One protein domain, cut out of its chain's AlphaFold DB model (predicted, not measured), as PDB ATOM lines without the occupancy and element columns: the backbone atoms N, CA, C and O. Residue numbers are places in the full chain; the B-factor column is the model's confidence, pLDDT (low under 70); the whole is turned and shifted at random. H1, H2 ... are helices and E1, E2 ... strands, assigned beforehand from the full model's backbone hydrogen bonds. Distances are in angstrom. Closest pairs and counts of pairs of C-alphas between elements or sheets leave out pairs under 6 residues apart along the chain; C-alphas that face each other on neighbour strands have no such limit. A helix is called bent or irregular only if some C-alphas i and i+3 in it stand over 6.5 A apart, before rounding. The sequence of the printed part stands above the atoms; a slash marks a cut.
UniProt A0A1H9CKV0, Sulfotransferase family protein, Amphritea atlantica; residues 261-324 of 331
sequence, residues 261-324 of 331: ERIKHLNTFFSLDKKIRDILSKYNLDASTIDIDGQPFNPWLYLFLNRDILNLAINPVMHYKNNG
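This is residues 261 to 324 of the 331 residues of the protein "Sulfotransferase family protein" of Amphritea atlantica (UniProt A0A1H9CKV0). A long helix, H1, sticks out as an arm with residues 261 to 271 and packs with its later part on a small body of short crossed helices, H2 in the middle; a hairpin, E1 and E2, lies at the end away from residue 261. The 64 printed residues, mostly helix, run H1 E1 E2 H2 H3 H4, the sheet antiparallel. The whole is only just compact, close to loose, with radius of gyration of the C-alphas 12.6 A, spanning 41 by 21 by 19 A.

Start at H1, residues 261 to 282: its residues 272 to 280 alone touch H2, residues 299 to 305, at a steep tilt of 47 degrees, C-alphas 276 and 300 closest at 6.4 A. In the hairpin E1, residues 290 to 292, and E2, residues 295 to 297, find N 290 and O 297 within hydrogen-bond range at 2.8 A. H2 and H3, residues 307 to 312, touch only at the corner, only just, with 3 pairs of C-alphas within 8 A. H2 touches H4, residues 316 to 324, C-alphas 299 and 316 closest at 5.9 A. Every O i to N i+4 pair is within range in H2, H3 and H4, and 14 of 18 in H1.

Find C-alpha 261 at (-5.022, -21.666, 33.736); H1 runs 32.7 A, irregular, with C-alphas 264 and 267 7.5 A apart. H4 ends at C-alpha 324, (-17.077, -51.889, 19.981).

The printed part has no cut and no long link; no printed residue is under 70 in pLDDT.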
ATOM      1  N   GLU A 261      -5.396 -20.487  34.531       96.56
ATOM      2  CA  GLU A 261      -5.022 -21.666  33.736       96.56
ATOM      3  C   GLU A 261      -6.249 -22.466  33.306       96.56
ATOM      4  O   GLU A 261      -6.322 -22.942  32.174       96.56
ATOM      5  N   ARG A 262      -7.261 -22.574  34.175       96.50
ATOM      6  CA  ARG A 262      -8.543 -23.175  33.813       96.50
ATOM      7  C   ARG A 262      -9.133 -22.449  32.603       96.50
ATOM      8  O   ARG A 262      -9.345 -23.085  31.577       96.50
ATOM      9  N   ILE A 263      -9.335 -21.132  32.683       97.12
ATOM     10  CA  ILE A 263      -9.919 -20.319  31.600       97.12
ATOM     11  C   ILE A 263      -9.151 -20.487  30.287       97.12
ATOM     12  O   ILE A 263      -9.771 -20.717  29.249       97.12
ATOM     13  N   LYS A 264      -7.816 -20.461  30.340       97.06
ATOM     14  CA  LYS A 264      -6.945 -20.656  29.174       97.06
ATOM     15  C   LYS A 264      -7.225 -21.970  28.427       97.06
ATOM     16  O   LYS A 264      -7.152 -21.998  27.201       97.06
ATOM     17  N   HIS A 265      -7.561 -23.043  29.145       97.06
ATOM     18  CA  HIS A 265      -7.730 -24.386  28.576       97.06
ATOM     19  C   HIS A 265      -9.192 -24.866  28.487       97.06
ATOM     20  O   HIS A 265      -9.457 -25.887  27.847       97.06
ATOM     21  N   LEU A 266     -10.161 -24.136  29.059       96.06
ATOM     22  CA  LEU A 266     -11.572 -24.554  29.123       96.06
ATOM     23  C   LEU A 266     -12.199 -24.811  27.749       96.06
ATOM     24  O   LEU A 266     -13.007 -25.730  27.607       96.06
ATOM     25  N   ASN A 267     -11.805 -24.043  26.730       97.44
ATOM     26  CA  ASN A 267     -12.332 -24.199  25.375       97.44
ATOM     27  C   ASN A 267     -12.084 -25.603  24.809       97.44
ATOM     28  O   ASN A 267     -12.933 -26.112  24.075       97.44
ATOM     29  N   THR A 268     -10.976 -26.252  25.177       96.44
ATOM     30  CA  THR A 268     -10.665 -27.624  24.752       96.44
ATOM     31  C   THR A 268     -11.723 -28.607  25.254       96.44
ATOM     32  O   THR A 268     -12.210 -29.433  24.483       96.44
ATOM     33  N   PHE A 269     -12.121 -28.497  26.526       97.31
ATOM     34  CA  PHE A 269     -13.172 -29.335  27.105       97.31
ATOM     35  C   PHE A 269     -14.548 -29.004  26.526       97.31
ATOM     36  O   PHE A 269     -15.233 -29.901  26.047       97.31
ATOM     37  N   PHE A 270     -14.953 -27.731  26.520       97.81
ATOM     38  CA  PHE A 270     -16.312 -27.365  26.110       97.81
ATOM     39  C   PHE A 270     -16.579 -27.578  24.621       97.81
ATOM     40  O   PHE A 270     -17.675 -28.000  24.262       97.81
ATOM     41  N   SER A 271     -15.591 -27.343  23.752       97.62
ATOM     42  CA  SER A 271     -15.743 -27.623  22.315       97.62
ATOM     43  C   SER A 271     -15.993 -29.107  22.076       97.62
ATOM     44  O   SER A 271     -16.823 -29.490  21.251       97.62
ATOM     45  N   LEU A 272     -15.292 -29.949  22.835       97.81
ATOM     46  CA  LEU A 272     -15.490 -31.377  22.780       97.81
ATOM     47  C   LEU A 272     -16.842 -31.800  23.366       97.81
ATOM     48  O   LEU A 272     -17.554 -32.574  22.729       97.81
ATOM     49  N   ASP A 273     -17.173 -31.326  24.569       98.19
ATOM     50  CA  ASP A 273     -18.428 -31.651  25.250       98.19
ATOM     51  C   ASP A 273     -19.625 -31.302  24.369       98.19
ATOM     52  O   ASP A 273     -20.513 -32.129  24.172       98.19
ATOM     53  N   LYS A 274     -19.590 -30.114  23.754       98.38
ATOM     54  CA  LYS A 274     -20.588 -29.671  22.783       98.38
ATOM     55  C   LYS A 274     -20.713 -30.659  21.624       98.38
ATOM     56  O   LYS A 274     -21.808 -31.146  21.375       98.38
ATOM     57  N   LYS A 275     -19.603 -31.027  20.972       98.56
ATOM     58  CA  LYS A 275     -19.618 -31.985  19.853       98.56
ATOM     59  C   LYS A 275     -20.222 -33.337  20.251       98.56
ATOM     60  O   LYS A 275     -20.974 -33.923  19.478       98.56
ATOM     61  N   ILE A 276     -19.901 -33.837  21.448       98.50
ATOM     62  CA  ILE A 276     -20.480 -35.081  21.969       98.50
ATOM     63  C   ILE A 276     -21.991 -34.912  22.164       98.50
ATOM     64  O   ILE A 276     -22.760 -35.728  21.663       98.50
ATOM     65  N   ARG A 277     -22.430 -33.844  22.843       98.25
ATOM     66  CA  ARG A 277     -23.853 -33.573  23.102       98.25
ATOM     67  C   ARG A 277     -24.660 -33.379  21.815       98.25
ATOM     68  O   ARG A 277     -25.774 -33.886  21.746       98.25
ATOM     69  N   ASP A 278     -24.089 -32.749  20.790       98.56
ATOM     70  CA  ASP A 278     -24.718 -32.603  19.473       98.56
ATOM     71  C   ASP A 278     -24.993 -33.980  18.831       98.56
ATOM     72  O   ASP A 278     -26.071 -34.215  18.284       98.56
ATOM     73  N   ILE A 279     -24.057 -34.933  18.948       98.62
ATOM     74  CA  ILE A 279     -24.252 -36.313  18.466       98.62
ATOM     75  C   ILE A 279     -25.300 -37.049  19.298       98.62
ATOM     76  O   ILE A 279     -26.156 -37.722  18.729       98.62
ATOM     77  N   LEU A 280     -25.250 -36.940  20.628       98.50
ATOM     78  CA  LEU A 280     -26.238 -37.591  21.491       98.50
ATOM     79  C   LEU A 280     -27.652 -37.080  21.180       98.50
ATOM     80  O   LEU A 280     -28.555 -37.883  20.956       98.50
ATOM     81  N   SER A 281     -27.814 -35.760  21.034       98.19
ATOM     82  CA  SER A 281     -29.078 -35.133  20.643       98.19
ATOM     83  C   SER A 281     -29.560 -35.602  19.268       98.19
ATOM     84  O   SER A 281     -30.721 -35.984  19.141       98.19
ATOM     85  N   LYS A 282     -28.674 -35.678  18.263       98.44
ATOM     86  CA  LYS A 282     -28.994 -36.201  16.919       98.44
ATOM     87  C   LYS A 282     -29.609 -37.607  16.952       98.44
ATOM     88  O   LYS A 282     -30.409 -37.936  16.080       98.44
ATOM     89  N   TYR A 283     -29.231 -38.437  17.924       98.38
ATOM     90  CA  TYR A 283     -29.707 -39.816  18.063       98.38
ATOM     91  C   TYR A 283     -30.711 -40.024  19.206       98.38
ATOM     92  O   TYR A 283     -31.015 -41.174  19.516       98.38
ATOM     93  N   ASN A 284     -31.241 -38.951  19.809       97.75
ATOM     94  CA  ASN A 284     -32.139 -39.006  20.972       97.75
ATOM     95  C   ASN A 284     -31.570 -39.835  22.139       97.75
ATOM     96  O   ASN A 284     -32.287 -40.596  22.786       97.75
ATOM     97  N   LEU A 285     -30.266 -39.708  22.382       97.06
ATOM     98  CA  LEU A 285     -29.570 -40.339  23.498       97.06
ATOM     99  C   LEU A 285     -29.318 -39.312  24.603       97.06
ATOM    100  O   LEU A 285     -29.027 -38.147  24.326       97.06
ATOM    101  N   ASP A 286     -29.378 -39.759  25.854       94.88
ATOM    102  CA  ASP A 286     -28.898 -38.985  26.995       94.88
ATOM    103  C   ASP A 286     -27.411 -39.274  27.282       94.88
ATOM    104  O   ASP A 286     -26.783 -40.121  26.648       94.88
ATOM    105  N   ALA A 287     -26.817 -38.512  28.204       94.00
ATOM    106  CA  ALA A 287     -25.435 -38.707  28.653       94.00
ATOM    107  C   ALA A 287     -25.324 -39.644  29.874       94.00
ATOM    108  O   ALA A 287     -24.265 -39.711  30.501       94.00
ATOM    109  N   SER A 288     -26.415 -40.314  30.248       92.50
ATOM    110  CA  SER A 288     -26.477 -41.185  31.416       92.50
ATOM    111  C   SER A 288     -26.032 -42.608  31.076       92.50
ATOM    112  O   SER A 288     -25.946 -43.010  29.915       92.50
ATOM    113  N   THR A 289     -25.690 -43.374  32.109       92.94
ATOM    114  CA  THR A 289     -25.313 -44.779  31.944       92.94
ATOM    115  C   THR A 289     -26.559 -45.620  31.658       92.94
ATOM    116  O   THR A 289     -27.488 -45.644  32.464       92.94
ATOM    117  N   ILE A 290     -26.548 -46.348  30.543       93.88
ATOM    118  CA  ILE A 290     -27.594 -47.284  30.114       93.88
ATOM    119  C   ILE A 290     -27.088 -48.728  30.161       93.88
ATOM    120  O   ILE A 290     -25.882 -48.966  30.162       93.88
ATOM    121  N   ASP A 291     -27.994 -49.704  30.180       93.81
ATOM    122  CA  ASP A 291     -27.628 -51.117  30.059       93.81
ATOM    123  C   ASP A 291     -27.552 -51.539  28.585       93.81
ATOM    124  O   ASP A 291     -28.484 -51.319  27.805       93.81
ATOM    125  N   ILE A 292     -26.428 -52.140  28.202       94.12
ATOM    126  CA  ILE A 292     -26.247 -52.814  26.920       94.12
ATOM    127  C   ILE A 292     -25.848 -54.254  27.215       94.12
ATOM    128  O   ILE A 292     -24.703 -54.524  27.571       94.12
ATOM    129  N   ASP A 293     -26.803 -55.169  27.059       90.38
ATOM    130  CA  ASP A 293     -26.607 -56.612  27.216       90.38
ATOM    131  C   ASP A 293     -26.025 -56.987  28.596       90.38
ATOM    132  O   ASP A 293     -25.115 -57.809  28.718       90.38
ATOM    133  N   GLY A 294     -26.538 -56.352  29.658       88.12
ATOM    134  CA  GLY A 294     -26.082 -56.556  31.034       88.12
ATOM    135  C   GLY A 294     -24.797 -55.805  31.394       88.12
ATOM    136  O   GLY A 294     -24.228 -56.051  32.462       88.12
ATOM    137  N   GLN A 295     -24.295 -54.931  30.512       89.25
ATOM    138  CA  GLN A 295     -23.118 -54.101  30.759       89.25
ATOM    139  C   GLN A 295     -23.495 -52.616  30.860       89.25
ATOM    140  O   GLN A 295     -24.143 -52.080  29.959       89.25
ATOM    141  N   PRO A 296     -23.030 -51.903  31.903       92.38
ATOM    142  CA  PRO A 296     -23.226 -50.463  32.019       92.38
ATOM    143  C   PRO A 296     -22.426 -49.715  30.945       92.38
ATOM    144  O   PRO A 296     -21.198 -49.800  30.901       92.38
ATOM    145  N   PHE A 297     -23.113 -48.943  30.114       95.69
ATOM    146  CA  PHE A 297     -22.550 -48.179  29.009       95.69
ATOM    147  C   PHE A 297     -22.924 -46.703  29.118       95.69
ATOM    148  O   PHE A 297     -24.102 -46.359  29.136       95.69
ATOM    149  N   ASN A 298     -21.930 -45.817  29.143       97.12
ATOM    150  CA  ASN A 298     -22.158 -44.378  29.092       97.12
ATOM    151  C   ASN A 298     -21.804 -43.854  27.680       97.12
ATOM    152  O   ASN A 298     -20.624 -43.839  27.307       97.12
ATOM    153  N   PRO A 299     -22.784 -43.408  26.871       97.88
ATOM    154  CA  PRO A 299     -22.541 -42.994  25.489       97.88
ATOM    155  C   PRO A 299     -21.683 -41.723  25.397       97.88
ATOM    156  O   PRO A 299     -20.920 -41.569  24.439       97.88
ATOM    157  N   TRP A 300     -21.751 -40.837  26.399       98.12
ATOM    158  CA  TRP A 300     -20.887 -39.660  26.474       98.12
ATOM    159  C   TRP A 300     -19.429 -40.076  26.695       98.12
ATOM    160  O   TRP A 300     -18.547 -39.640  25.954       98.12
ATOM    161  N   LEU A 301     -19.178 -40.964  27.665       97.94
ATOM    162  CA  LEU A 301     -17.837 -41.473  27.967       97.94
ATOM    163  C   LEU A 301     -17.249 -42.231  26.774       97.94
ATOM    164  O   LEU A 301     -16.084 -42.029  26.423       97.94
ATOM    165  N   TYR A 302     -18.069 -43.030  26.093       98.12
ATOM    166  CA  TYR A 302     -17.656 -43.754  24.897       98.12
ATOM    167  C   TYR A 302     -17.155 -42.820  23.791       98.12
ATOM    168  O   TYR A 302     -16.043 -43.000  23.293       98.12
ATOM    169  N   LEU A 303     -17.922 -41.781  23.440       98.31
ATOM    170  CA  LEU A 303     -17.500 -40.778  22.452       98.31
ATOM    171  C   LEU A 303     -16.307 -39.945  22.944       98.31
ATOM    172  O   LEU A 303     -15.474 -39.501  22.148       98.31
ATOM    173  N   PHE A 304     -16.192 -39.739  24.257       97.81
ATOM    174  CA  PHE A 304     -15.051 -39.050  24.842       97.81
ATOM    175  C   PHE A 304     -13.746 -39.840  24.661       97.81
ATOM    176  O   PHE A 304     -12.713 -39.254  24.334       97.81
ATOM    177  N   LEU A 305     -13.778 -41.158  24.856       96.75
ATOM    178  CA  LEU A 305     -12.595 -42.014  24.755       96.75
ATOM    179  C   LEU A 305     -12.282 -42.437  23.312       96.75
ATOM    180  O   LEU A 305     -11.120 -42.672  22.990       96.75
ATOM    181  N   ASN A 306     -13.285 -42.482  22.429       97.62
ATOM    182  CA  ASN A 306     -13.160 -42.957  21.048       97.62
ATOM    183  C   ASN A 306     -13.345 -41.800  20.049       97.62
ATOM    184  O   ASN A 306     -14.416 -41.590  19.473       97.62
ATOM    185  N   ARG A 307     -12.277 -41.010  19.864       96.94
ATOM    186  CA  ARG A 307     -12.277 -39.787  19.034       96.94
ATOM    187  C   ARG A 307     -12.604 -40.034  17.567       96.94
ATOM    188  O   ARG A 307     -13.187 -39.168  16.924       96.94
ATOM    189  N   ASP A 308     -12.232 -41.191  17.047       97.62
ATOM    190  CA  ASP A 308     -12.572 -41.634  15.701       97.62
ATOM    191  C   ASP A 308     -14.091 -41.781  15.532       97.62
ATOM    192  O   ASP A 308     -14.655 -41.217  14.598       97.62
ATOM    193  N   ILE A 309     -14.778 -42.403  16.494       98.19
ATOM    194  CA  ILE A 309     -16.242 -42.567  16.471       98.19
ATOM    195  C   ILE A 309     -16.957 -41.218  16.597       98.19
ATOM    196  O   ILE A 309     -17.891 -40.924  15.849       98.19
ATOM    197  N   LEU A 310     -16.465 -40.352  17.485       98.12
ATOM    198  CA  LEU A 310     -16.913 -38.964  17.598       98.12
ATOM    199  C   LEU A 310     -16.745 -38.185  16.282       98.12
ATOM    200  O   LEU A 310     -17.585 -37.352  15.947       98.12
ATOM    201  N   ASN A 311     -15.669 -38.424  15.532       98.06
ATOM    202  CA  ASN A 311     -15.426 -37.754  14.255       98.06
ATOM    203  C   ASN A 311     -16.320 -38.279  13.129       98.06
ATOM    204  O   ASN A 311     -16.717 -37.490  12.278       98.06
ATOM    205  N   LEU A 312     -16.685 -39.563  13.162       98.06
ATOM    206  CA  LEU A 312     -17.656 -40.152  12.238       98.06
ATOM    207  C   LEU A 312     -19.101 -39.700  12.512       98.06
ATOM    208  O   LEU A 312     -19.961 -39.856  11.648       98.06
ATOM    209  N   ALA A 313     -19.380 -39.132  13.694       98.12
ATOM    210  CA  ALA A 313     -20.699 -38.629  14.091       98.12
ATOM    211  C   ALA A 313     -21.836 -39.665  13.948       98.12
ATOM    212  O   ALA A 313     -22.962 -39.328  13.553       98.12
ATOM    213  N   ILE A 314     -21.515 -40.923  14.272       98.06
ATOM    214  CA  ILE A 314     -22.421 -42.079  14.248       98.06
ATOM    215  C   ILE A 314     -23.019 -42.364  15.631       98.06
ATOM    216  O   ILE A 314     -22.543 -41.858  16.645       98.06
ATOM    217  N   ASN A 315     -24.069 -43.189  15.670       98.44
ATOM    218  CA  ASN A 315     -24.735 -43.570  16.913       98.44
ATOM    219  C   ASN A 315     -23.786 -44.415  17.795       98.44
ATOM    220  O   ASN A 315     -23.436 -45.531  17.392       98.44
ATOM    221  N   PRO A 316     -23.386 -43.934  18.991       98.25
ATOM    222  CA  PRO A 316     -22.415 -44.630  19.835       98.25
ATOM    223  C   PRO A 316     -22.925 -45.974  20.365       98.25
ATOM    224  O   PRO A 316     -22.142 -46.914  20.465       98.25
ATOM    225  N   VAL A 317     -24.225 -46.090  20.653       97.88
ATOM    226  CA  VAL A 317     -24.849 -47.323  21.163       97.88
ATOM    227  C   VAL A 317     -24.821 -48.410  20.095       97.88
ATOM    228  O   VAL A 317     -24.376 -49.527  20.352       97.88
ATOM    229  N   MET A 318     -25.243 -48.073  18.872       97.94
ATOM    230  CA  MET A 318     -25.234 -49.023  17.755       97.94
ATOM    231  C   MET A 318     -23.811 -49.418  17.362       97.94
ATOM    232  O   MET A 318     -23.552 -50.592  17.107       97.94
ATOM    233  N   HIS A 319     -22.874 -48.464  17.351       98.00
ATOM    234  CA  HIS A 319     -21.474 -48.770  17.076       98.00
ATOM    235  C   HIS A 319     -20.881 -49.707  18.133       98.00
ATOM    236  O   HIS A 319     -20.214 -50.681  17.786       98.00
ATOM    237  N   TYR A 320     -21.131 -49.442  19.417       97.56
ATOM    238  CA  TYR A 320     -20.611 -50.278  20.492       97.56
ATOM    239  C   TYR A 320     -21.145 -51.716  20.412       97.56
ATOM    240  O   TYR A 320     -20.345 -52.652  20.453       97.56
ATOM    241  N   LYS A 321     -22.457 -51.887  20.198       96.44
ATOM    242  CA  LYS A 321     -23.096 -53.203  20.017       96.44
ATOM    243  C   LYS A 321     -22.529 -53.981  18.829       96.44
ATOM    244  O   LYS A 321     -22.222 -55.159  18.962       96.44
ATOM    245  N   ASN A 322     -22.377 -53.321  17.680       96.88
ATOM    246  CA  ASN A 322     -22.003 -54.001  16.438       96.88
ATOM    247  C   ASN A 322     -20.491 -54.246  16.317       96.88
ATOM    248  O   ASN A 322     -20.088 -55.268  15.771       96.88
ATOM    249  N   ASN A 323     -19.662 -53.320  16.810       97.06
ATOM    250  CA  ASN A 323     -18.209 -53.344  16.606       97.06
ATOM    251  C   ASN A 323     -17.425 -53.181  17.912       97.06
ATOM    252  O   ASN A 323     -16.436 -53.877  18.130       97.06
ATOM    253  N   GLY A 324     -17.862 -52.290  18.809       93.81
ATOM    254  CA  GLY A 324     -17.077 -51.889  19.981       93.81
ATOM    255  C   GLY A 324     -16.722 -53.026  20.944       93.81
ATOM    256  O   GLY A 324     -15.622 -53.009  21.497       93.81
TER     257      GLY A 324